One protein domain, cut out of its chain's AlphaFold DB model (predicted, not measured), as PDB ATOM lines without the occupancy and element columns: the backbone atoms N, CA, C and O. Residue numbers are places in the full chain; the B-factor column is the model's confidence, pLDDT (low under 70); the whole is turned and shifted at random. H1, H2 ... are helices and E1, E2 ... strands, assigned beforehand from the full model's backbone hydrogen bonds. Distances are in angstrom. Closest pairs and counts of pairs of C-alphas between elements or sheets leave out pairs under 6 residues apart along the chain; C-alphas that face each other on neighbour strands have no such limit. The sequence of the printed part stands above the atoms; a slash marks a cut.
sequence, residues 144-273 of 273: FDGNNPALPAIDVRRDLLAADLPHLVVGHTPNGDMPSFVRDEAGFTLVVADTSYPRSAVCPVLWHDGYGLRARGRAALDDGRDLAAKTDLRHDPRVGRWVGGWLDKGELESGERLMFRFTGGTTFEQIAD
ATOM      1  N   PHE A 144      29.731   4.892 -26.959       83.94
ATOM      2  CA  PHE A 144      30.267   6.147 -27.484       83.94
ATOM      3  C   PHE A 144      30.574   5.991 -28.984       83.94
ATOM      4  O   PHE A 144      30.473   4.884 -29.513       83.94
ATOM      5  N   ASP A 145      30.865   7.102 -29.671       74.94
ATOM      6  CA  ASP A 145      31.323   7.204 -31.069       74.94
ATOM      7  C   ASP A 145      31.048   5.978 -31.953       74.94
ATOM      8  O   ASP A 145      31.863   5.063 -32.067       74.94
ATOM      9  N   GLY A 146      29.883   5.950 -32.603       74.75
ATOM     10  CA  GLY A 146      29.582   4.927 -33.607       74.75
ATOM     11  C   GLY A 146      29.207   3.541 -33.066       74.75
ATOM     12  O   GLY A 146      29.281   2.599 -33.841       74.75
ATOM     13  N   ASN A 147      28.741   3.431 -31.812       86.44
ATOM     14  CA  ASN A 147      28.359   2.196 -31.088       86.44
ATOM     15  C   ASN A 147      29.506   1.446 -30.387       86.44
ATOM     16  O   ASN A 147      29.311   0.327 -29.913       86.44
ATOM     17  N   ASN A 148      30.675   2.071 -30.245       91.81
ATOM     18  CA  ASN A 148      31.755   1.518 -29.436       91.81
ATOM     19  C   ASN A 148      31.336   1.411 -27.955       91.81
ATOM     20  O   ASN A 148      30.758   2.359 -27.427       91.81
ATOM     21  N   PRO A 149      31.610   0.297 -27.253       93.50
ATOM     22  CA  PRO A 149      31.260   0.142 -25.841       93.50
ATOM     23  C   PRO A 149      31.842   1.236 -24.949       93.50
ATOM     24  O   PRO A 149      33.057   1.406 -24.869       93.50
ATOM     25  N   ALA A 150      30.974   1.936 -24.224       93.62
ATOM     26  CA  ALA A 150      31.349   2.923 -23.221       93.62
ATOM     27  C   ALA A 150      31.043   2.394 -21.830       93.62
ATOM     28  O   ALA A 150      30.071   1.677 -21.627       93.62
ATOM     29  N   LEU A 151      31.812   2.833 -20.845       96.06
ATOM     30  CA  LEU A 151      31.429   2.660 -19.452       96.06
ATOM     31  C   LEU A 151      30.160   3.478 -19.125       96.06
ATOM     32  O   LEU A 151      29.990   4.565 -19.682       96.06
ATOM     33  N   PRO A 152      29.295   3.016 -18.199       96.06
ATOM     34  CA  PRO A 152      28.169   3.817 -17.706       96.06
ATOM     35  C   PRO A 152      28.669   5.055 -16.943       96.06
ATOM     36  O   PRO A 152      29.861   5.164 -16.662       96.06
ATOM     37  N   ALA A 153      27.777   5.986 -16.590       95.50
ATOM     38  CA  ALA A 153      28.146   7.219 -15.887       95.50
ATOM     39  C   ALA A 153      28.937   6.952 -14.588       95.50
ATOM     40  O   ALA A 153      28.756   5.923 -13.935       95.50
ATOM     41  N   ILE A 154      29.825   7.881 -14.214       95.81
ATOM     42  CA  ILE A 154      30.750   7.704 -13.079       95.81
ATOM     43  C   ILE A 154      30.018   7.408 -11.765       95.81
ATOM     44  O   ILE A 154      30.467   6.548 -11.012       95.81
ATOM     45  N   ASP A 155      28.880   8.059 -11.522       94.81
ATOM     46  CA  ASP A 155      28.088   7.847 -10.310       94.81
ATOM     47  C   ASP A 155      27.502   6.432 -10.258       94.81
ATOM     48  O   ASP A 155      27.602   5.777  -9.226       94.81
ATOM     49  N   VAL A 156      27.023   5.901 -11.390       97.00
ATOM     50  CA  VAL A 156      26.558   4.506 -11.490       97.00
ATOM     51  C   VAL A 156      27.684   3.541 -11.122       97.00
ATOM     52  O   VAL A 156      27.489   2.627 -10.326       97.00
ATOM     53  N   ARG A 157      28.889   3.751 -11.669       97.50
ATOM     54  CA  ARG A 157      30.048   2.886 -11.381       97.50
ATOM     55  C   ARG A 157      30.460   2.955  -9.922       97.50
ATOM     56  O   ARG A 157      30.709   1.919  -9.317       97.50
ATOM     57  N   ARG A 158      30.533   4.165  -9.362       96.38
ATOM     58  CA  ARG A 158      30.892   4.381  -7.958       96.38
ATOM     59  C   ARG A 158      29.915   3.667  -7.036       96.38
ATOM     60  O   ARG A 158      30.350   2.974  -6.123       96.38
ATOM     61  N   ASP A 159      28.621   3.828  -7.280       96.50
ATOM     62  CA  ASP A 159      27.586   3.258  -6.425       96.50
ATOM     63  C   ASP A 159      27.552   1.720  -6.547       96.50
ATOM     64  O   ASP A 159      27.423   1.032  -5.537       96.50
ATOM     65  N   LEU A 160      27.764   1.162  -7.749       97.06
ATOM     66  CA  LEU A 160      27.913  -0.288  -7.946       97.06
ATOM     67  C   LEU A 160      29.166  -0.846  -7.256       97.06
ATOM     68  O   LEU A 160      29.086  -1.868  -6.577       97.06
ATOM     69  N   LEU A 161      30.311  -0.165  -7.365       96.94
ATOM     70  CA  LEU A 161      31.530  -0.551  -6.646       96.94
ATOM     71  C   LEU A 161      31.324  -0.516  -5.127       96.94
ATOM     72  O   LEU A 161      31.763  -1.430  -4.437       96.94
ATOM     73  N   ALA A 162      30.621   0.496  -4.609       95.88
ATOM     74  CA  ALA A 162      30.284   0.594  -3.188       95.88
ATOM     75  C   ALA A 162      29.322  -0.511  -2.712       95.88
ATOM     76  O   ALA A 162      29.266  -0.791  -1.517       95.88
ATOM     77  N   ALA A 163      28.587  -1.144  -3.631       95.38
ATOM     78  CA  ALA A 163      27.702  -2.281  -3.376       95.38
ATOM     79  C   ALA A 163      28.377  -3.655  -3.602       95.38
ATOM     80  O   ALA A 163      27.682  -4.672  -3.699       95.38
ATOM     81  N   ASP A 164      29.712  -3.691  -3.708       95.06
ATOM     82  CA  ASP A 164      30.515  -4.881  -4.028       95.06
ATOM     83  C   ASP A 164      30.134  -5.525  -5.377       95.06
ATOM     84  O   ASP A 164      30.104  -6.750  -5.528       95.06
ATOM     85  N   LEU A 165      29.820  -4.688  -6.374       95.12
ATOM     86  CA  LEU A 165      29.480  -5.090  -7.743       95.12
ATOM     87  C   LEU A 165      30.440  -4.458  -8.766       95.12
ATOM     88  O   LEU A 165      30.063  -3.546  -9.508       95.12
ATOM     89  N   PRO A 166      31.697  -4.930  -8.847       95.19
ATOM     90  CA  PRO A 166      32.674  -4.451  -9.824       95.19
ATOM     91  C   PRO A 166      32.349  -4.845 -11.271       95.19
ATOM     92  O   PRO A 166      33.056  -4.419 -12.188       95.19
ATOM     93  N   HIS A 167      31.332  -5.675 -11.506       95.25
ATOM     94  CA  HIS A 167      31.014  -6.209 -12.824       95.25
ATOM     95  C   HIS A 167      29.558  -5.940 -13.209       95.25
ATOM     96  O   HIS A 167      28.627  -6.310 -12.494       95.25
ATOM     97  N   LEU A 168      29.368  -5.342 -14.385       96.38
ATOM     98  CA  LEU A 168      28.063  -5.149 -15.013       96.38
ATOM     99  C   LEU A 168      28.042  -5.877 -16.355       96.38
ATOM    100  O   LEU A 168      28.824  -5.549 -17.244       96.38
ATOM    101  N   VAL A 169      27.143  -6.843 -16.513       96.06
ATOM    102  CA  VAL A 169      26.922  -7.571 -17.764       96.06
ATOM    103  C   VAL A 169      25.649  -7.054 -18.419       96.06
ATOM    104  O   VAL A 169      24.591  -6.998 -17.790       96.06
ATOM    105  N   VAL A 170      25.762  -6.679 -19.690       95.88
ATOM    106  CA  VAL A 170      24.679  -6.105 -20.490       95.88
ATOM    107  C   VAL A 170      24.606  -6.766 -21.864       95.88
ATOM    108  O   VAL A 170      25.575  -7.374 -22.326       95.88
ATOM    109  N   GLY A 171      23.472  -6.619 -22.537       90.38
ATOM    110  CA  GLY A 171      23.262  -7.029 -23.922       90.38
ATOM    111  C   GLY A 171      22.804  -5.874 -24.822       90.38
ATOM    112  O   GLY A 171      23.254  -4.738 -24.675       90.38
ATOM    113  N   HIS A 172      21.917  -6.181 -25.771       85.81
ATOM    114  CA  HIS A 172      21.219  -5.272 -26.694       85.81
ATOM    115  C   HIS A 172      22.053  -4.559 -27.775       85.81
ATOM    116  O   HIS A 172      21.526  -4.228 -28.843       85.81
ATOM    117  N   THR A 173      23.321  -4.248 -27.506       86.56
ATOM    118  CA  THR A 173      24.220  -3.666 -28.509       86.56
ATOM    119  C   THR A 173      25.166  -4.749 -29.025       86.56
ATOM    120  O   THR A 173      26.098  -5.099 -28.296       86.56
ATOM    121  N   PRO A 174      24.979  -5.237 -30.270       88.25
ATOM    122  CA  PRO A 174      25.880  -6.196 -30.900       88.25
ATOM    123  C   PRO A 174      27.335  -5.751 -30.782       88.25
ATOM    124  O   PRO A 174      27.620  -4.567 -30.939       88.25
ATOM    125  N   ASN A 175      28.253  -6.671 -30.511       89.31
ATOM    126  CA  ASN A 175      29.650  -6.344 -30.235       89.31
ATOM    127  C   ASN A 175      30.642  -7.286 -30.923       89.31
ATOM    128  O   ASN A 175      31.711  -7.566 -30.394       89.31
ATOM    129  N   GLY A 176      30.318  -7.751 -32.127       91.31
ATOM    130  CA  GLY A 176      31.163  -8.676 -32.884       91.31
ATOM    131  C   GLY A 176      31.086 -10.109 -32.363       91.31
ATOM    132  O   GLY A 176      30.097 -10.496 -31.747       91.31
ATOM    133  N   ASP A 177      32.125 -10.904 -32.624       94.81
ATOM    134  CA  ASP A 177      32.074 -12.363 -32.412       94.81
ATOM    135  C   ASP A 177      32.330 -12.799 -30.965       94.81
ATOM    136  O   ASP A 177      31.999 -13.910 -30.565       94.81
ATOM    137  N   MET A 178      32.941 -11.919 -30.175       95.44
ATOM    138  CA  MET A 178      33.296 -12.146 -28.775       95.44
ATOM    139  C   MET A 178      32.657 -11.063 -27.899       95.44
ATOM    140  O   MET A 178      32.508  -9.937 -28.371       95.44
ATOM    141  N   PRO A 179      32.330 -11.325 -26.622       95.38
ATOM    142  CA  PRO A 179      31.925 -10.270 -25.700       95.38
ATOM    143  C   PRO A 179      32.982  -9.166 -25.609       95.38
ATOM    144  O   PRO A 179      34.186  -9.436 -25.608       95.38
ATOM    145  N   SER A 180      32.537  -7.917 -25.521       95.50
ATOM    146  CA  SER A 180      33.418  -6.772 -25.286       95.50
ATOM    147  C   SER A 180      33.509  -6.498 -23.793       95.50
ATOM    148  O   SER A 180      32.496  -6.386 -23.112       95.50
ATOM    149  N   PHE A 181      34.727  -6.351 -23.287       96.12
ATOM    150  CA  PHE A 181      34.983  -5.940 -21.912       96.12
ATOM    151  C   PHE A 181      35.462  -4.493 -21.935       96.12
ATOM    152  O   PHE A 181      36.225  -4.141 -22.821       96.12
ATOM    153  N   VAL A 182      35.047  -3.654 -20.992       96.44
ATOM    154  CA  VAL A 182      35.555  -2.279 -20.856       96.44
ATOM    155  C   VAL A 182      35.858  -2.019 -19.395       96.44
ATOM    156  O   VAL A 182      35.006  -2.258 -18.541       96.44
ATOM    157  N   ARG A 183      37.066  -1.534 -19.106       94.88
ATOM    158  CA  ARG A 183      37.556  -1.341 -17.737       94.88
ATOM    159  C   ARG A 183      37.935   0.099 -17.459       94.88
ATOM    160  O   ARG A 183      38.608   0.724 -18.279       94.88
ATOM    161  N   ASP A 184      37.599   0.585 -16.268       93.75
ATOM    162  CA  ASP A 184      38.224   1.795 -15.728       93.75
ATOM    163  C   ASP A 184      39.433   1.475 -14.838       93.75
ATOM    164  O   ASP A 184      39.903   0.337 -14.739       93.75
ATOM    165  N   GLU A 185      40.045   2.522 -14.300       91.69
ATOM    166  CA  GLU A 185      41.174   2.426 -13.374       91.69
ATOM    167  C   GLU A 185      40.722   2.108 -11.942       91.69
ATOM    168  O   GLU A 185      41.509   1.585 -11.159       91.69
ATOM    169  N   ALA A 186      39.453   2.371 -11.616       92.56
ATOM    170  CA  ALA A 186      38.867   2.119 -10.300       92.56
ATOM    171  C   ALA A 186      38.487   0.641 -10.083       92.56
ATOM    172  O   ALA A 186      38.101   0.264  -8.980       92.56
ATOM    173  N   GLY A 187      38.616  -0.198 -11.115       91.69
ATOM    174  CA  GLY A 187      38.366  -1.638 -11.048       91.69
ATOM    175  C   GLY A 187      36.974  -2.059 -11.518       91.69
ATOM    176  O   GLY A 187      36.662  -3.249 -11.479       91.69
ATOM    177  N   PHE A 188      36.152  -1.133 -12.017       96.00
ATOM    178  CA  PHE A 188      34.861  -1.468 -12.606       96.00
ATOM    179  C   PHE A 188      35.040  -2.062 -14.006       96.00
ATOM    180  O   PHE A 188      35.864  -1.603 -14.802       96.00
ATOM    181  N   THR A 189      34.242  -3.079 -14.325       96.06
ATOM    182  CA  THR A 189      34.202  -3.710 -15.645       96.06
ATOM    183  C   THR A 189      32.775  -3.772 -16.179       96.06
ATOM    184  O   THR A 189      31.900  -4.390 -15.575       96.06
ATOM    185  N   LEU A 190      32.566  -3.194 -17.360       96.81
ATOM    186  CA  LEU A 190      31.402  -3.468 -18.193       96.81
ATOM    187  C   LEU A 190      31.702  -4.663 -19.104       96.81
ATOM    188  O   LEU A 190      32.761  -4.709 -19.731       96.81
ATOM    189  N   VAL A 191      30.755  -5.585 -19.228       96.19
ATOM    190  CA  VAL A 191      30.767  -6.665 -20.217       96.19
ATOM    191  C   VAL A 191      29.559  -6.512 -21.122       96.19
ATOM    192  O   VAL A 191      28.425  -6.663 -20.677       96.19
ATOM    193  N   VAL A 192      29.798  -6.241 -22.400       95.56
ATOM    194  CA  VAL A 192      28.763  -6.264 -23.431       95.56
ATOM    195  C   VAL A 192      28.777  -7.647 -24.071       95.56
ATOM    196  O   VAL A 192      29.668  -7.973 -24.856       95.56
ATOM    197  N   ALA A 193      27.822  -8.479 -23.663       94.06
ATOM    198  CA  ALA A 193      27.734  -9.893 -24.017       94.06
ATOM    199  C   ALA A 193      26.871 -10.162 -25.258       94.06
ATOM    200  O   ALA A 193      26.783 -11.304 -25.702       94.06
ATOM    201  N   ASP A 194      26.238  -9.133 -25.820       91.81
ATOM    202  CA  ASP A 194      25.484  -9.266 -27.060       91.81
ATOM    203  C   ASP A 194      26.437  -9.422 -28.250       91.81
ATOM    204  O   ASP A 194      27.064  -8.470 -28.712       91.81
ATOM    205  N   THR A 195      26.539 -10.652 -28.736       90.00
ATOM    206  CA  THR A 195      27.280 -11.023 -29.945       90.00
ATOM    207  C   THR A 195      26.331 -11.388 -31.081       90.00
ATOM    208  O   THR A 195      26.615 -12.292 -31.867       90.00
ATOM    209  N   SER A 196      25.155 -10.756 -31.140       81.56
ATOM    210  CA  SER A 196      24.275 -10.866 -32.303       81.56
ATOM    211  C   SER A 196      24.970 -10.312 -33.552       81.56
ATOM    212  O   SER A 196      25.871  -9.480 -33.472       81.56
ATOM    213  N   TYR A 197      24.593 -10.825 -34.725       81.69
ATOM    214  CA  TYR A 197      25.337 -10.643 -35.981       81.69
ATOM    215  C   TYR A 197      26.804 -11.118 -35.933       81.69
ATOM    216  O   TYR A 197      27.684 -10.407 -36.436       81.69
ATOM    217  N   PRO A 198      27.096 -12.306 -35.366       86.12
ATOM    218  CA  PRO A 198      28.449 -12.824 -35.412       86.12
ATOM    219  C   PRO A 198      28.798 -13.179 -36.864       86.12
ATOM    220  O   PRO A 198      27.972 -13.669 -37.639       86.12
ATOM    221  N   ARG A 199      30.042 -12.912 -37.236       91.56
ATOM    222  CA  ARG A 199      30.690 -13.396 -38.453       91.56
ATOM    223  C   ARG A 199      31.175 -14.835 -38.291       91.56
ATOM    224  O   ARG A 199      31.213 -15.561 -39.281       91.56
ATOM    225  N   SER A 200      31.514 -15.262 -37.071       89.00
ATOM    226  CA  SER A 200      31.808 -16.672 -36.788       89.00
ATOM    227  C   SER A 200      30.533 -17.468 -36.491       89.00
ATOM    228  O   SER A 200      29.596 -16.982 -35.861       89.00
ATOM    229  N   ALA A 201      30.502 -18.732 -36.915       85.50
ATOM    230  CA  ALA A 201      29.370 -19.633 -36.679       85.50
ATOM    231  C   ALA A 201      29.316 -20.186 -35.241       85.50
ATOM    232  O   ALA A 201      28.342 -20.840 -34.865       85.50
ATOM    233  N   VAL A 202      30.367 -19.974 -34.442       88.12
ATOM    234  CA  VAL A 202      30.467 -20.490 -33.074       88.12
ATOM    235  C   VAL A 202      30.108 -19.388 -32.088       88.12
ATOM    236  O   VAL A 202      30.839 -18.411 -31.954       88.12
ATOM    237  N   CYS A 203      29.013 -19.575 -31.351       88.19
ATOM    238  CA  CYS A 203      28.654 -18.657 -30.276       88.19
ATOM    239  C   CYS A 203      29.709 -18.698 -29.159       88.19
ATOM    240  O   CYS A 203      30.074 -19.789 -28.700       88.19
ATOM    241  N   PRO A 204      30.185 -17.537 -28.686       93.25
ATOM    242  CA  PRO A 204      31.078 -17.493 -27.547       93.25
ATOM    243  C   PRO A 204      30.335 -17.893 -26.274       93.25
ATOM    244  O   PRO A 204      29.124 -17.715 -26.135       93.25
ATOM    245  N   VAL A 205      31.092 -18.398 -25.310       94.19
ATOM    246  CA  VAL A 205      30.596 -18.704 -23.972       94.19
ATOM    247  C   VAL A 205      31.259 -17.755 -22.985       94.19
ATOM    248  O   VAL A 205      32.482 -17.606 -22.988       94.19
ATOM    249  N   LEU A 206      30.440 -17.124 -22.144       92.75
ATOM    250  CA  LEU A 206      30.863 -16.328 -20.996       92.75
ATOM    251  C   LEU A 206      30.679 -17.166 -19.726       92.75
ATOM    252  O   LEU A 206      29.584 -17.653 -19.452       92.75
ATOM    253  N   TRP A 207      31.741 -17.318 -18.943       91.38
ATOM    254  CA  TRP A 207      31.719 -17.993 -17.649       91.38
ATOM    255  C   TRP A 207      31.900 -16.994 -16.517       91.38
ATOM    256  O   TRP A 207      32.789 -16.142 -16.567       91.38
ATOM    257  N   HIS A 208      31.105 -17.182 -15.467       87.12
ATOM    258  CA  HIS A 208      31.320 -16.614 -14.142       87.12
ATOM    259  C   HIS A 208      31.583 -17.780 -13.185       87.12
ATOM    260  O   HIS A 208      30.693 -18.587 -12.926       87.12
ATOM    261  N   ASP A 209      32.821 -17.932 -12.721       81.50
ATOM    262  CA  ASP A 209      33.233 -18.975 -11.766       81.50
ATOM    263  C   ASP A 209      33.348 -18.418 -10.337       81.50
ATOM    264  O   ASP A 209      34.171 -18.881  -9.554       81.50
ATOM    265  N   GLY A 210      32.550 -17.401  -9.990       70.94
ATOM    266  CA  GLY A 210      32.451 -16.853  -8.632       70.94
ATOM    267  C   GLY A 210      33.554 -15.874  -8.228       70.94
ATOM    268  O   GLY A 210      33.352 -15.105  -7.296       70.94
ATOM    269  N   TYR A 211      34.690 -15.862  -8.927       66.00
ATOM    270  CA  TYR A 211      35.827 -14.990  -8.598       66.00
ATOM    271  C   TYR A 211      36.110 -13.928  -9.694       66.00
ATOM    272  O   TYR A 211      37.188 -13.336  -9.708       66.00
ATOM    273  N   GLY A 212      35.257 -13.806 -10.731       77.81
ATOM    274  CA  GLY A 212      35.532 -13.073 -11.989       77.81
ATOM    275  C   GLY A 212      35.042 -13.762 -13.279       77.81
ATOM    276  O   GLY A 212      34.533 -14.880 -13.234       77.81
ATOM    277  N   LEU A 213      35.212 -13.087 -14.424       90.75
ATOM    278  CA  LEU A 213      34.612 -13.463 -15.715       90.75
ATOM    279  C   LEU A 213      35.645 -13.906 -16.763       90.75
ATOM    280  O   LEU A 213      36.739 -13.341 -16.873       90.75
ATOM    281  N   ARG A 214      35.265 -14.893 -17.577       93.88
ATOM    282  CA  ARG A 214      36.053 -15.399 -18.712       93.88
ATOM    283  C   ARG A 214      35.178 -15.584 -19.936       93.88
ATOM    284  O   ARG A 214      34.034 -15.994 -19.795       93.88
ATOM    285  N   ALA A 215      35.735 -15.388 -21.124       95.44
ATOM    286  CA  ALA A 215      35.061 -15.721 -22.374       95.44
ATOM    287  C   ALA A 215      35.943 -16.594 -23.268       95.44
ATOM    288  O   ALA A 215      37.171 -16.500 -23.233       95.44
ATOM    289  N   ARG A 216      35.327 -17.457 -24.073       96.12
ATOM    290  CA  ARG A 216      35.991 -18.186 -25.162       96.12
ATOM    291  C   ARG A 216      35.012 -18.345 -26.302       96.12
ATOM    292  O   ARG A 216      33.820 -18.540 -26.081       96.12
ATOM    293  N   GLY A 217      35.545 -18.331 -27.502       96.06
ATOM    294  CA  GLY A 217      34.777 -18.500 -28.718       96.06
ATOM    295  C   GLY A 217      35.716 -18.480 -29.902       96.06
ATOM    296  O   GLY A 217      36.883 -18.874 -29.794       96.06
ATOM    297  N   ARG A 218      35.203 -18.005 -31.026       97.12
ATOM    298  CA  ARG A 218      35.983 -17.771 -32.231       97.12
ATOM    299  C   ARG A 218      35.712 -16.368 -32.739       97.12
ATOM    300  O   ARG A 218      34.629 -15.845 -32.509       97.12
ATOM    301  N   ALA A 219      36.689 -15.771 -33.403       96.88
ATOM    302  CA  ALA A 219      36.559 -14.462 -34.018       96.88
ATOM    303  C   ALA A 219      36.969 -14.544 -35.485       96.88
ATOM    304  O   ALA A 219      38.082 -14.975 -35.798       96.88
ATOM    305  N   ALA A 220      36.073 -14.115 -36.370       97.00
ATOM    306  CA  ALA A 220      36.383 -13.907 -37.771       97.00
ATOM    307  C   ALA A 220      36.999 -12.512 -37.933       97.00
ATOM    308  O   ALA A 220      36.396 -11.490 -37.591       97.00
ATOM    309  N   LEU A 221      38.228 -12.483 -38.424       97.38
ATOM    310  CA  LEU A 221      39.024 -11.286 -38.624       97.38
ATOM    311  C   LEU A 221      38.801 -10.714 -40.024       97.38
ATOM    312  O   LEU A 221      38.385 -11.406 -40.955       97.38
ATOM    313  N   ASP A 222      39.123  -9.437 -40.183       97.00
ATOM    314  CA  ASP A 222      38.958  -8.716 -41.446       97.00
ATOM    315  C   ASP A 222      39.925  -9.212 -42.536       97.00
ATOM    316  O   ASP A 222      39.659  -9.045 -43.724       97.00
ATOM    317  N   ASP A 223      41.018  -9.876 -42.147       96.75
ATOM    318  CA  ASP A 223      41.954 -10.539 -43.062       96.75
ATOM    319  C   ASP A 223      41.476 -11.927 -43.544       96.75
ATOM    320  O   ASP A 223      42.171 -12.598 -44.309       96.75
ATOM    321  N   GLY A 224      40.282 -12.353 -43.118       96.38
ATOM    322  CA  GLY A 224      39.647 -13.609 -43.511       96.38
ATOM    323  C   GLY A 224      40.004 -14.811 -42.638       96.38
ATOM    324  O   GLY A 224      39.464 -15.896 -42.869       96.38
ATOM    325  N   ARG A 225      40.876 -14.661 -41.632       97.06
ATOM    326  CA  ARG A 225      41.115 -15.722 -40.643       97.06
ATOM    327  C   ARG A 225      39.914 -15.855 -39.707       97.06
ATOM    328  O   ARG A 225      39.323 -14.866 -39.300       97.06
ATOM    329  N   ASP A 226      39.596 -17.080 -39.310       97.19
ATOM    330  CA  ASP A 226      38.686 -17.370 -38.197       97.19
ATOM    331  C   ASP A 226      39.514 -18.112 -37.148       97.19
ATOM    332  O   ASP A 226      40.003 -19.206 -37.432       97.19
ATOM    333  N   LEU A 227      39.716 -17.513 -35.973       97.56
ATOM    334  CA  LEU A 227      40.632 -18.010 -34.943       97.56
ATOM    335  C   LEU A 227      39.922 -18.193 -33.606       97.56
ATOM    336  O   LEU A 227      39.050 -17.406 -33.236       97.56
ATOM    337  N   ALA A 228      40.326 -19.211 -32.845       97.88
ATOM    338  CA  ALA A 228      39.885 -19.329 -31.461       97.88
ATOM    339  C   ALA A 228      40.390 -18.134 -30.639       97.88
ATOM    340  O   ALA A 228      41.545 -17.724 -30.754       97.88
ATOM    341  N   ALA A 229      39.515 -17.595 -29.795       97.38
ATOM    342  CA  ALA A 229      39.793 -16.446 -28.947       97.38
ATOM    343  C   ALA A 229      39.448 -16.769 -27.493       97.38
ATOM    344  O   ALA A 229      38.480 -17.485 -27.203       97.38
ATOM    345  N   LYS A 230      40.232 -16.225 -26.565       96.69
ATOM    346  CA  LYS A 230      39.991 -16.330 -25.125       96.69
ATOM    347  C   LYS A 230      40.169 -14.977 -24.451       96.69
ATOM    348  O   LYS A 230      41.057 -14.195 -24.784       96.69
ATOM    349  N   THR A 231      39.370 -14.767 -23.421       95.56
ATOM    350  CA  THR A 231      39.428 -13.595 -22.562       95.56
ATOM    351  C   THR A 231      39.447 -14.058 -21.114       95.56
ATOM    352  O   THR A 231      38.581 -14.828 -20.696       95.56
ATOM    353  N   ASP A 232      40.426 -13.596 -20.340       92.75
ATOM    354  CA  ASP A 232      40.497 -13.839 -18.899       92.75
ATOM    355  C   ASP A 232      40.743 -12.513 -18.180       92.75
ATOM    356  O   ASP A 232      41.862 -12.002 -18.138       92.75
ATOM    357  N   LEU A 233      39.676 -11.956 -17.606       89.19
ATOM    358  CA  LEU A 233      39.738 -10.672 -16.919       89.19
ATOM    359  C   LEU A 233      40.667 -10.677 -15.706       89.19
ATOM    360  O   LEU A 233      41.169  -9.619 -15.328       89.19
ATOM    361  N   ARG A 234      40.876 -11.822 -15.055       86.31
ATOM    362  CA  ARG A 234      41.692 -11.869 -13.836       86.31
ATOM    363  C   ARG A 234      43.171 -11.773 -14.148       86.31
ATOM    364  O   ARG A 234      43.910 -11.129 -13.413       86.31
ATOM    365  N   HIS A 235      43.593 -12.446 -15.210       87.62
ATOM    366  CA  HIS A 235      45.009 -12.652 -15.497       87.62
ATOM    367  C   HIS A 235      45.551 -11.691 -16.553       87.62
ATOM    368  O   HIS A 235      46.765 -11.521 -16.639       87.62
ATOM    369  N   ASP A 236      44.678 -11.049 -17.333       92.06
ATOM    370  CA  ASP A 236      45.089 -10.138 -18.393       92.06
ATOM    371  C   ASP A 236      44.625  -8.694 -18.123       92.06
ATOM    372  O   ASP A 236      43.449  -8.361 -18.318       92.06
ATOM    373  N   PRO A 237      45.530  -7.800 -17.681       91.50
ATOM    374  CA  PRO A 237      45.193  -6.406 -17.396       91.50
ATOM    375  C   PRO A 237      44.967  -5.562 -18.661       91.50
ATOM    376  O   PRO A 237      44.469  -4.439 -18.548       91.50
ATOM    377  N   ARG A 238      45.341  -6.069 -19.846       93.00
ATOM    378  CA  ARG A 238      45.170  -5.365 -21.127       93.00
ATOM    379  C   ARG A 238      43.758  -5.519 -21.685       93.00
ATOM    380  O   ARG A 238      43.278  -4.614 -22.356       93.00
ATOM    381  N   VAL A 239      43.081  -6.629 -21.373       95.38
ATOM    382  CA  VAL A 239      41.689  -6.847 -21.782       95.38
ATOM    383  C   VAL A 239      40.821  -5.686 -21.313       95.38
ATOM    384  O   VAL A 239      40.854  -5.290 -20.146       95.38
ATOM    385  N   GLY A 240      40.007  -5.178 -22.228       95.44
ATOM    386  CA  GLY A 240      39.066  -4.093 -22.010       95.44
ATOM    387  C   GLY A 240      39.691  -2.714 -21.875       95.44
ATOM    388  O   GLY A 240      39.054  -1.800 -21.341       95.44
ATOM    389  N   ARG A 241      40.929  -2.557 -22.352       95.75
ATOM    390  CA  ARG A 241      41.592  -1.265 -22.537       95.75
ATOM    391  C   ARG A 241      41.497  -0.829 -23.995       95.75
ATOM    392  O   ARG A 241      41.555  -1.649 -24.910       95.75
ATOM    393  N   TRP A 242      41.372   0.479 -24.189       95.06
ATOM    394  CA  TRP A 242      41.457   1.104 -25.501       95.06
ATOM    395  C   TRP A 242      42.919   1.435 -25.818       95.06
ATOM    396  O   TRP A 242      43.571   2.142 -25.050       95.06
ATOM    397  N   VAL A 243      43.432   0.948 -26.947       94.56
ATOM    398  CA  VAL A 243      44.801   1.177 -27.429       94.56
ATOM    399  C   VAL A 243      44.724   1.664 -28.871       94.56
ATOM    400  O   VAL A 243      44.204   0.973 -29.738       94.56
ATOM    401  N   GLY A 244      45.177   2.892 -29.137       93.88
ATOM    402  CA  GLY A 244      45.162   3.449 -30.497       93.88
ATOM    403  C   GLY A 244      43.771   3.503 -31.153       93.88
ATOM    404  O   GLY A 244      43.670   3.388 -32.370       93.88
ATOM    405  N   GLY A 245      42.699   3.639 -30.361       94.06
ATOM    406  CA  GLY A 245      41.313   3.623 -30.853       94.06
ATOM    407  C   GLY A 245      40.714   2.226 -31.059       94.06
ATOM    408  O   GLY A 245      39.615   2.118 -31.594       94.06
ATOM    409  N   TRP A 246      41.407   1.174 -30.623       96.75
ATOM    410  CA  TRP A 246      40.932  -0.205 -30.656       96.75
ATOM    411  C   TRP A 246      40.697  -0.739 -29.251       96.75
ATOM    412  O   TRP A 246      41.506  -0.514 -28.355       96.75
ATOM    413  N   LEU A 247      39.609  -1.474 -29.068       97.31
ATOM    414  CA  LEU A 247      39.338  -2.214 -27.851       97.31
ATOM    415  C   LEU A 247      40.052  -3.561 -27.897       97.31
ATOM    416  O   LEU A 247      39.811  -4.365 -28.797       97.31
ATOM    417  N   ASP A 248      40.878  -3.824 -26.896       97.81
ATOM    418  CA  ASP A 248      41.499  -5.126 -26.703       97.81
ATOM    419  C   ASP A 248      40.503  -6.105 -26.057       97.81
ATOM    420  O   ASP A 248      40.038  -5.896 -24.931       97.81
ATOM    421  N   LYS A 249      40.167  -7.187 -26.763       96.81
ATOM    422  CA  LYS A 249      39.171  -8.178 -26.321       96.81
ATOM    423  C   LYS A 249      39.779  -9.476 -25.807       96.81
ATOM    424  O   LYS A 249      39.034 -10.316 -25.298       96.81
ATOM    425  N   GLY A 250      41.096  -9.650 -25.877       97.00
ATOM    426  CA  GLY A 250      41.772 -10.858 -25.408       97.00
ATOM    427  C   GLY A 250      42.807 -11.406 -26.376       97.00
ATOM    428  O   GLY A 250      43.352 -10.698 -27.215       97.00
ATOM    429  N   GLU A 251      43.113 -12.687 -26.212       97.88
ATOM    430  CA  GLU A 251      44.184 -13.387 -26.920       97.88
ATOM    431  C   GLU A 251      43.590 -14.357 -27.944       97.88
ATOM    432  O   GLU A 251      42.653 -15.107 -27.642       97.88
ATOM    433  N   LEU A 252      44.153 -14.350 -29.146       98.12
ATOM    434  CA  LEU A 252      43.886 -15.313 -30.206       98.12
ATOM    435  C   LEU A 252      44.767 -16.554 -30.026       98.12
ATOM    436  O   LEU A 252      45.830 -16.498 -29.414       98.12
ATOM    437  N   GLU A 253      44.372 -17.689 -30.598       97.38
ATOM    438  CA  GLU A 253      45.176 -18.921 -30.549       97.38
ATOM    439  C   GLU A 253      46.557 -18.797 -31.213       97.38
ATOM    440  O   GLU A 253      47.452 -19.585 -30.916       97.38
ATOM    441  N   SER A 254      46.751 -17.789 -32.069       96.38
ATOM    442  CA  SER A 254      48.047 -17.428 -32.649       96.38
ATOM    443  C   SER A 254      48.998 -16.731 -31.664       96.38
ATOM    444  O   SER A 254      50.187 -16.618 -31.953       96.38
ATOM    445  N   GLY A 255      48.497 -16.270 -30.512       96.69
ATOM    446  CA  GLY A 255      49.223 -15.448 -29.537       96.69
ATOM    447  C   GLY A 255      49.074 -13.936 -29.748       96.69
ATOM    448  O   GLY A 255      49.480 -13.165 -28.878       96.69
ATOM    449  N   GLU A 256      48.473 -13.515 -30.866       97.88
ATOM    450  CA  GLU A 256      48.117 -12.117 -31.160       97.88
ATOM    451  C   GLU A 256      46.920 -11.649 -30.302       97.88
ATOM    452  O   GLU A 256      46.195 -12.454 -29.700       97.88
ATOM    453  N   ARG A 257      46.684 -10.338 -30.240       97.81
ATOM    454  CA  ARG A 257      45.532  -9.717 -29.571       97.81
ATOM    455  C   ARG A 257      44.349  -9.613 -30.513       97.81
ATOM    456  O   ARG A 257      44.496  -9.191 -31.652       97.81
ATOM    457  N   LEU A 258      43.155  -9.931 -30.018       98.19
ATOM    458  CA  LEU A 258      41.918  -9.616 -30.725       98.19
ATOM    459  C   LEU A 258      41.568  -8.147 -30.481       98.19
ATOM    460  O   LEU A 258      41.109  -7.791 -29.392       98.19
ATOM    461  N   MET A 259      41.738  -7.319 -31.504       98.00
ATOM    462  CA  MET A 259      41.407  -5.898 -31.459       98.00
ATOM    463  C   MET A 259      40.072  -5.648 -32.156       98.00
ATOM    464  O   MET A 259      39.789  -6.240 -33.195       98.00
ATOM    465  N   PHE A 260      39.247  -4.768 -31.592       96.81
ATOM    466  CA  PHE A 260      37.900  -4.481 -32.086       96.81
ATOM    467  C   PHE A 260      37.578  -2.993 -32.067       96.81
ATOM    468  O   PHE A 260      37.932  -2.287 -31.124       96.81
ATOM    469  N   ARG A 261      36.824  -2.529 -33.062       95.19
ATOM    470  CA  ARG A 261      36.140  -1.232 -33.003       95.19
ATOM    471  C   ARG A 261      34.938  -1.208 -33.931       95.19
ATOM    472  O   ARG A 261      34.935  -1.848 -34.981       95.19
ATOM    473  N   PHE A 262      33.950  -0.399 -33.587       93.00
ATOM    474  CA  PHE A 262      32.936   0.037 -34.533       93.00
ATOM    475  C   PHE A 262      33.479   1.145 -35.434       93.00
ATOM    476  O   PHE A 262      34.119   2.086 -34.959       93.00
ATOM    477  N   THR A 263      33.166   1.052 -36.726       89.62
ATOM    478  CA  THR A 263      33.478   2.076 -37.738       89.62
ATOM    479  C   THR A 263      32.258   2.913 -38.126       89.62
ATOM    480  O   THR A 263      32.397   3.945 -38.779       89.62
ATOM    481  N   GLY A 264      31.062   2.513 -37.680       81.56
ATOM    482  CA  GLY A 264      29.828   3.284 -37.797       81.56
ATOM    483  C   GLY A 264      28.604   2.412 -38.068       81.56
ATOM    484  O   GLY A 264      28.678   1.380 -38.734       81.56
ATOM    485  N   GLY A 265      27.442   2.843 -37.566       77.44
ATOM    486  CA  GLY A 265      26.187   2.107 -37.735       77.44
ATOM    487  C   GLY A 265      26.269   0.702 -37.133       77.44
ATOM    488  O   GLY A 265      26.411   0.558 -35.923       77.44
ATOM    489  N   THR A 266      26.155  -0.325 -37.973       77.88
ATOM    490  CA  THR A 266      26.260  -1.744 -37.584       77.88
ATOM    491  C   THR A 266      27.569  -2.391 -38.048       77.88
ATOM    492  O   THR A 266      27.703  -3.608 -37.967       77.88
ATOM    493  N   THR A 267      28.516  -1.603 -38.565       88.31
ATOM    494  CA  THR A 267      29.779  -2.098 -39.126       88.31
ATOM    495  C   THR A 267      30.896  -2.010 -38.094       88.31
ATOM    496  O   THR A 267      31.090  -0.974 -37.453       88.31
ATOM    497  N   PHE A 268      31.653  -3.093 -37.959       93.44
ATOM    498  CA  PHE A 268      32.784  -3.204 -37.048       93.44
ATOM    499  C   PHE A 268      33.964  -3.899 -37.728       93.44
ATOM    500  O   PHE A 268      33.792  -4.603 -38.722       93.44
ATOM    501  N   GLU A 269      35.145  -3.697 -37.160       95.31
ATOM    502  CA  GLU A 269      36.407  -4.299 -37.582       95.31
ATOM    503  C   GLU A 269      36.931  -5.219 -36.474       95.31
ATOM    504  O   GLU A 269      36.773  -4.923 -35.282       95.31
ATOM    505  N   GLN A 270      37.551  -6.335 -36.865       97.19
ATOM    506  CA  GLN A 270      38.322  -7.193 -35.957       97.19
ATOM    507  C   GLN A 270      39.650  -7.564 -36.602       97.19
ATOM    508  O   GLN A 270      39.673  -8.144 -37.686       97.19
ATOM    509  N   ILE A 271      40.747  -7.273 -35.911       97.81
ATOM    510  CA  ILE A 271      42.101  -7.554 -36.394       97.81
ATOM    511  C   ILE A 271      42.913  -8.287 -35.327       97.81
ATOM    512  O   ILE A 271      42.519  -8.344 -34.158       97.81
ATOM    513  N   ALA A 272      44.042  -8.838 -35.758       97.75
ATOM    514  CA  ALA A 272      45.075  -9.367 -34.885       97.75
ATOM    515  C   ALA A 272      46.233  -8.358 -34.784       97.75
ATOM    516  O   ALA A 272      46.663  -7.851 -35.823       97.75
ATOM    517  N   ASP A 273      46.705  -8.075 -33.567       95.19
ATOM    518  CA  ASP A 273      47.860  -7.195 -33.274       95.19
ATOM    519  C   ASP A 273      48.810  -7.818 -32.234       95.19
ATOM    520  O   ASP A 273      48.306  -8.389 -31.237       95.19
TER     521      ASP A 273
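AT A GLANCE: This is residues 144 to 273 of the 273 residues of an uncharacterized protein of Deltaproteobacteria bacterium (UniProt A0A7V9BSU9). A strongly twisted antiparallel sheet, E4 to E9, curls like part of a barrel and folds back on itself, so that E4, E5 and E6 face E8 and E9 with E7 as the hinge. A small second sheet, E1, E3 and E2, comes up to E7 with its strand E2, and the single named helix, H1, lies beyond the small sheet toward one end of the longest axis. The printed part has 130 residues, with H1 and then nine named strands, E1 to E9, along it; the order is E4, E5, E6, E7, E8, E9 in the large sheet and E1, E3, E2 in the small mixed one. The class is mostly strand, though under half of the residues are in named elements. The whole is compact, with a radius of gyration of the C-alphas of 13.9 A and spans of 44 by 31 by 25 A.

IN THESE COORDINATES: H1 is residues 154 to 162, 12.2 A long, beginning at C-alpha 154 (30.750, 7.704, -13.079). Three short strands follow: E1, residues 167 to 170, E2, residues 180 to 183, and E3, residues 189 to 192. E4 is residues 205 to 208. E5, residues 213 to 220, is 22.1 A long and bends by 53 degrees at residue 217. E6 is residues 226 to 232, 19.7 A, and E7 is residues 246 to 252, 15.4 A. E8, residues 257 to 264, measures 22.0 A. E9, residues 267 to 272, measures 17.5 A and ends at C-alpha 272 (45.075, -9.367, -34.885).

HOW THE PARTS SIT: H1 only grazes the small sheet, with its residues 157 to 161, and every O i to N i+4 pair in it is within hydrogen-bond range. E1 and E3 are parallel, with N 170 and O 191 at 2.8 A. E2 and E3 form an antiparallel hairpin, with N 182 and O 190 at 2.8 A. The closest C-alphas of E2 and E7 are those of Ser 180 and Lys 249, 6.0 A apart. E4 to E9 form a meander, each strand the antiparallel neighbour of the one before. Pairs within hydrogen-bond range are N 207 and O 214 of E4 and E5, 2.8 A; N 231 and O 215 of E6 and E5, 2.8 A; N 230 and O 251 of E6 and E7, 2.9 A; N 247 and O 260 of E7 and E8, 2.8 A; and N 269 and O 261 of E9 and E8, 2.9 A. Across the folded sheet, the closest C-alphas of E5 and E9 are those of Ala 220 and Gln 270, 7.2 A apart.

THE WHOLE: The two C-alphas farthest apart, those of Ala 162 and Gly 224, are 43.8 A apart. The printed part has no cut. The links E3 to E4 and E6 to E7 are long, with 12 and 13 residues. The mean pLDDT of the printed part is 92.8, and residue 211 is the one printed residue under 70.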